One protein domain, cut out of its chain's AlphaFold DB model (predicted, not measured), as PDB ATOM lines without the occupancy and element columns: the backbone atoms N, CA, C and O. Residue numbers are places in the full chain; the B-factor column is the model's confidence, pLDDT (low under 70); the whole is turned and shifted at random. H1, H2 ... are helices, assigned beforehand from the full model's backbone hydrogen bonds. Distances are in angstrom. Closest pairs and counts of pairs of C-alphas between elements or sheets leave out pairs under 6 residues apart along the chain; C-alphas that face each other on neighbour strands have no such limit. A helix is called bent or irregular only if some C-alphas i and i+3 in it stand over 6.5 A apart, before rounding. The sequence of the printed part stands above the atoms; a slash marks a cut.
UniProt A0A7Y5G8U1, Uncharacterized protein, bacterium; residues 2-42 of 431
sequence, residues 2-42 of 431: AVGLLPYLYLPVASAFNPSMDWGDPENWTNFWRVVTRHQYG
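AT A GLANCE: This is residues 2 to 42 of the 431 residues of an uncharacterized protein of bacterium (UniProt A0A7Y5G8U1). A long, irregular helix, H1, with its first part, residues 2 to 7, sticking out as a free arm, is followed by a wide loop, residues 16 to 28, that folds back and brings the short helix H2 near Pro 12 of H1 at a steep angle. After H2, residues 37 to 42 lead away from H1 as a tail. The printed part has 41 residues with two named helices, H1 then H2, and no named strand; the class is all helix. The whole is compact, with a radius of gyration of the C-alphas of 10.3 A, and flat in outline, spanning 29 by 27 by 15 A.

IN THESE COORDINATES: H1 covers residues 2 to 15, from C-alpha 2 at (-3.154, 7.950, -58.003) to C-alpha 15 at (14.884, 9.244, -45.649), 21.9 A. It is irregular: C-alphas 4 and 7 are 7.1 A apart. H2 covers residues 29 to 36, 10.6 A from first to last C-alpha, and ends with C-alpha 36 at (4.529, 17.628, -49.170).

HOW THE PARTS SIT: H1 and H2 are close but not clearly touching, with 2 pairs of C-alphas within 8 A. Their closest C-alphas, those of Pro 12 and Phe 32, are 6.7 A apart. The two helices run opposite ways at a steep tilt of 66 degrees. In H2 every O i to N i+4 pair is within hydrogen-bond range; in H1 2 of 10 are, beside 8 of 11 O i to N i+3 pairs.

THE WHOLE: The two C-alphas farthest apart, those of Ala 2 and Ser 20, are 30.0 A apart. The printed part has no cut. The link from H1 to H2, 13 residues, is long. The mean pLDDT of the printed part is 91.9, and no printed residue is under 70.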
ATOM      1  N   ALA A   2      -4.051   8.206 -59.149       75.19
ATOM      2  CA  ALA A   2      -3.154   7.950 -58.003       75.19
ATOM      3  C   ALA A   2      -1.702   7.561 -58.369       75.19
ATOM      4  O   ALA A   2      -0.775   7.921 -57.656       75.19
ATOM      5  N   VAL A   3      -1.483   6.903 -59.517       87.38
ATOM      6  CA  VAL A   3      -0.140   6.504 -59.999       87.38
ATOM      7  C   VAL A   3       0.811   7.703 -60.160       87.38
ATOM      8  O   VAL A   3       2.005   7.577 -59.918       87.38
ATOM      9  N   GLY A   4       0.291   8.891 -60.499       85.06
ATOM     10  CA  GLY A   4       1.107  10.105 -60.635       85.06
ATOM     11  C   GLY A   4       1.684  10.625 -59.313       85.06
ATOM     12  O   GLY A   4       2.598  11.439 -59.337       85.06
ATOM     13  N   LEU A   5       1.174  10.147 -58.172       88.94
ATOM     14  CA  LEU A   5       1.663  10.495 -56.838       88.94
ATOM     15  C   LEU A   5       2.692   9.489 -56.305       88.94
ATOM     16  O   LEU A   5       3.287   9.741 -55.262       88.94
ATOM     17  N   LEU A   6       2.948   8.383 -57.014       91.38
ATOM     18  CA  LEU A   6       3.951   7.392 -56.610       91.38
ATOM     19  C   LEU A   6       5.354   7.976 -56.385       91.38
ATOM     20  O   LEU A   6       6.006   7.506 -55.456       91.38
ATOM     21  N   PRO A   7       5.824   9.010 -57.121       93.25
ATOM     22  CA  PRO A   7       7.108   9.634 -56.814       93.25
ATOM     23  C   PRO A   7       7.218  10.167 -55.378       93.25
ATOM     24  O   PRO A   7       8.319  10.218 -54.848       93.25
ATOM     25  N   TYR A   8       6.111  10.505 -54.702       93.81
ATOM     26  CA  TYR A   8       6.156  10.916 -53.293       93.81
ATOM     27  C   TYR A   8       6.513   9.768 -52.343       93.81
ATOM     28  O   TYR A   8       7.093  10.025 -51.293       93.81
ATOM     29  N   LEU A   9       6.240   8.509 -52.710       91.88
ATOM     30  CA  LEU A   9       6.625   7.346 -51.900       91.88
ATOM     31  C   LEU A   9       8.146   7.170 -51.814       91.88
ATOM     32  O   LEU A   9       8.626   6.518 -50.893       91.88
ATOM     33  N   TYR A  10       8.904   7.778 -52.732       95.25
ATOM     34  CA  TYR A  10      10.362   7.806 -52.657       95.25
ATOM     35  C   TYR A  10      10.862   8.525 -51.397       95.25
ATOM     36  O   TYR A  10      11.852   8.095 -50.820       95.25
ATOM     37  N   LEU A  11      10.176   9.584 -50.945       96.06
ATOM     38  CA  LEU A  11      10.635  10.424 -49.833       96.06
ATOM     39  C   LEU A  11      10.830   9.650 -48.515       96.06
ATOM     40  O   LEU A  11      11.955   9.655 -48.017       96.06
ATOM     41  N   PRO A  12       9.815   8.956 -47.955       96.88
ATOM     42  CA  PRO A  12       9.996   8.218 -46.704       96.88
ATOM     43  C   PRO A  12      10.977   7.050 -46.856       96.88
ATOM     44  O   PRO A  12      11.739   6.768 -45.938       96.88
ATOM     45  N   VAL A  13      10.996   6.393 -48.024       96.06
ATOM     46  CA  VAL A  13      11.920   5.282 -48.298       96.06
ATOM     47  C   VAL A  13      13.364   5.772 -48.313       96.06
ATOM     48  O   VAL A  13      14.210   5.154 -47.681       96.06
ATOM     49  N   ALA A  14      13.651   6.878 -49.003       95.88
ATOM     50  CA  ALA A  14      14.991   7.448 -49.071       95.88
ATOM     51  C   ALA A  14      15.456   7.982 -47.708       95.88
ATOM     52  O   ALA A  14      16.585   7.708 -47.314       95.88
ATOM     53  N   SER A  15      14.584   8.686 -46.978       96.81
ATOM     54  CA  SER A  15      14.884   9.244 -45.649       96.81
ATOM     55  C   SER A  15      15.206   8.156 -44.616       96.81
ATOM     56  O   SER A  15      16.160   8.307 -43.860       96.81
ATOM     57  N   ALA A  16      14.550   6.988 -44.675       95.88
ATOM     58  CA  ALA A  16      14.841   5.862 -43.777       95.88
ATOM     59  C   ALA A  16      16.295   5.341 -43.859       95.88
ATOM     60  O   ALA A  16      16.800   4.749 -42.903       95.88
ATOM     61  N   PHE A  17      17.002   5.575 -44.973       95.31
ATOM     62  CA  PHE A  17      18.431   5.254 -45.103       95.31
ATOM     63  C   PHE A  17      19.357   6.307 -44.477       95.31
ATOM     64  O   PHE A  17      20.574   6.148 -44.540       95.31
ATOM     65  N   ASN A  18      18.805   7.360 -43.864       92.50
ATOM     66  CA  ASN A  18      19.534   8.473 -43.258       92.50
ATOM     67  C   ASN A  18      20.591   9.071 -44.211       92.50
ATOM     68  O   ASN A  18      21.781   9.086 -43.876       92.50
ATOM     69  N   PRO A  19      20.192   9.546 -45.411       93.94
ATOM     70  CA  PRO A  19      21.132  10.108 -46.373       93.94
ATOM     71  C   PRO A  19      21.850  11.325 -45.781       93.94
ATOM     72  O   PRO A  19      21.349  11.969 -44.855       93.94
ATOM     73  N   SER A  20      23.013  11.676 -46.346       90.19
ATOM     74  CA  SER A  20      23.793  12.825 -45.869       90.19
ATOM     75  C   SER A  20      22.927  14.078 -45.786       90.19
ATOM     76  O   SER A  20      22.916  14.702 -44.737       90.19
ATOM     77  N   MET A  21      22.154  14.385 -46.834       92.19
ATOM     78  CA  MET A  21      21.168  15.469 -46.863       92.19
ATOM     79  C   MET A  21      19.749  14.901 -46.745       92.19
ATOM     80  O   MET A  21      19.256  14.304 -47.701       92.19
ATOM     81  N   ASP A  22      19.088  15.119 -45.604       94.19
ATOM     82  CA  ASP A  22      17.733  14.615 -45.333       94.19
ATOM     83  C   ASP A  22      16.755  15.759 -45.019       94.19
ATOM     84  O   ASP A  22      16.446  16.088 -43.870       94.19
ATOM     85  N   TRP A  23      16.324  16.447 -46.078       94.19
ATOM     86  CA  TRP A  23      15.574  17.692 -45.961       94.19
ATOM     87  C   TRP A  23      14.167  17.470 -45.399       94.19
ATOM     88  O   TRP A  23      13.277  16.947 -46.073       94.19
ATOM     89  N   GLY A  24      13.938  17.946 -44.177       94.25
ATOM     90  CA  GLY A  24      12.650  17.811 -43.499       94.25
ATOM     91  C   GLY A  24      12.404  16.445 -42.857       94.25
ATOM     92  O   GLY A  24      11.393  16.320 -42.170       94.25
ATOM     93  N   ASP A  25      13.313  15.477 -43.036       95.75
ATOM     94  CA  ASP A  25      13.279  14.146 -42.411       95.75
ATOM     95  C   ASP A  25      11.907  13.438 -42.553       95.75
ATOM     96  O   ASP A  25      11.205  13.216 -41.556       95.75
ATOM     97  N   PRO A  26      11.433  13.179 -43.795       96.62
ATOM     98  CA  PRO A  26      10.081  12.697 -44.085       96.62
ATOM     99  C   PRO A  26       9.862  11.193 -43.827       96.62
ATOM    100  O   PRO A  26       8.936  10.622 -44.404       96.62
ATOM    101  N   GLU A  27      10.668  10.542 -42.984       95.19
ATOM    102  CA  GLU A  27      10.548   9.109 -42.659       95.19
ATOM    103  C   GLU A  27       9.205   8.738 -42.001       95.19
ATOM    104  O   GLU A  27       8.675   7.645 -42.204       95.19
ATOM    105  N   ASN A  28       8.622   9.663 -41.231       93.94
ATOM    106  CA  ASN A  28       7.360   9.467 -40.526       93.94
ATOM    107  C   ASN A  28       6.215  10.259 -41.172       93.94
ATOM    108  O   ASN A  28       6.422  11.255 -41.864       93.94
ATOM    109  N   TRP A  29       4.977   9.836 -40.899       93.94
ATOM    110  CA  TRP A  29       3.770  10.408 -41.507       93.94
ATOM    111  C   TRP A  29       3.650  11.927 -41.328       93.94
ATOM    112  O   TRP A  29       3.283  12.639 -42.265       93.94
ATOM    113  N   THR A  30       3.987  12.434 -40.142       93.06
ATOM    114  CA  THR A  30       3.915  13.863 -39.833       93.06
ATOM    115  C   THR A  30       4.898  14.655 -40.690       93.06
ATOM    116  O   THR A  30       4.508  15.612 -41.360       93.06
ATOM    117  N   ASN A  31       6.167  14.251 -40.710       93.69
ATOM    118  CA  ASN A  31       7.196  14.946 -41.476       93.69
ATOM    119  C   ASN A  31       7.003  14.789 -42.986       93.69
ATOM    120  O   ASN A  31       7.182  15.762 -43.719       93.69
ATOM    121  N   PHE A  32       6.543  13.622 -43.446       95.94
ATOM    122  CA  PHE A  32       6.144  13.407 -44.833       95.94
ATOM    123  C   PHE A  32       5.148  14.477 -45.286       95.94
ATOM    124  O   PHE A  32       5.410  15.211 -46.242       95.94
ATOM    125  N   TRP A  33       4.044  14.654 -44.555       93.75
ATOM    126  CA  TRP A  33       3.068  15.685 -44.902       93.75
ATOM    127  C   TRP A  33       3.610  17.097 -44.738       93.75
ATOM    128  O   TRP A  33       3.275  17.952 -45.556       93.75
ATOM    129  N   ARG A  34       4.484  17.366 -43.760       92.50
ATOM    130  CA  ARG A  34       5.151  18.676 -43.636       92.50
ATOM    131  C   ARG A  34       5.989  19.012 -44.873       92.50
ATOM    132  O   ARG A  34       5.949  20.159 -45.320       92.50
ATOM    133  N   VAL A  35       6.694  18.041 -45.458       93.69
ATOM    134  CA  VAL A  35       7.450  18.230 -46.709       93.69
ATOM    135  C   VAL A  35       6.498  18.430 -47.889       93.69
ATOM    136  O   VAL A  35       6.622  19.426 -48.602       93.69
ATOM    137  N   VAL A  36       5.499  17.554 -48.057       92.31
ATOM    138  CA  VAL A  36       4.529  17.628 -49.170       92.31
ATOM    139  C   VAL A  36       3.756  18.947 -49.172       92.31
ATOM    140  O   VAL A  36       3.591  19.575 -50.217       92.31
ATOM    141  N   THR A  37       3.307  19.398 -48.002       89.88
ATOM    142  CA  THR A  37       2.542  20.645 -47.835       89.88
ATOM    143  C   THR A  37       3.419  21.884 -47.731       89.88
ATOM    144  O   THR A  37       2.892  22.995 -47.676       89.88
ATOM    145  N   ARG A  38       4.751  21.723 -47.702       89.06
ATOM    146  CA  ARG A  38       5.705  22.819 -47.497       89.06
ATOM    147  C   ARG A  38       5.463  23.583 -46.189       89.06
ATOM    148  O   ARG A  38       5.692  24.789 -46.125       89.06
ATOM    149  N   HIS A  39       5.060  22.871 -45.136       87.56
ATOM    150  CA  HIS A  39       4.703  23.416 -43.822       87.56
ATOM    151  C   HIS A  39       5.732  24.422 -43.283       87.56
ATOM    152  O   HIS A  39       5.368  25.487 -42.794       87.56
ATOM    153  N   GLN A  40       7.030  24.137 -43.448       85.88
ATOM    154  CA  GLN A  40       8.116  24.988 -42.942       85.88
ATOM    155  C   GLN A  40       8.169  26.410 -43.528       85.88
ATOM    156  O   GLN A  40       8.877  27.258 -42.987       85.88
ATOM    157  N   TYR A  41       7.474  26.661 -44.641       82.25
ATOM    158  CA  TYR A  41       7.426  27.969 -45.295       82.25
ATOM    159  C   TYR A  41       6.233  28.820 -44.841       82.25
ATOM    160  O   TYR A  41       6.150  29.975 -45.244       82.25
ATOM    161  N   GLY A  42       5.325  28.278 -44.013       75.75
ATOM    162  CA  GLY A  42       4.237  29.046 -43.401       75.75
ATOM    163  C   GLY A  42       3.334  29.744 -44.421       75.75
ATOM    164  O   GLY A  42       3.086  30.941 -44.297       75.75
TER     165      GLY A  42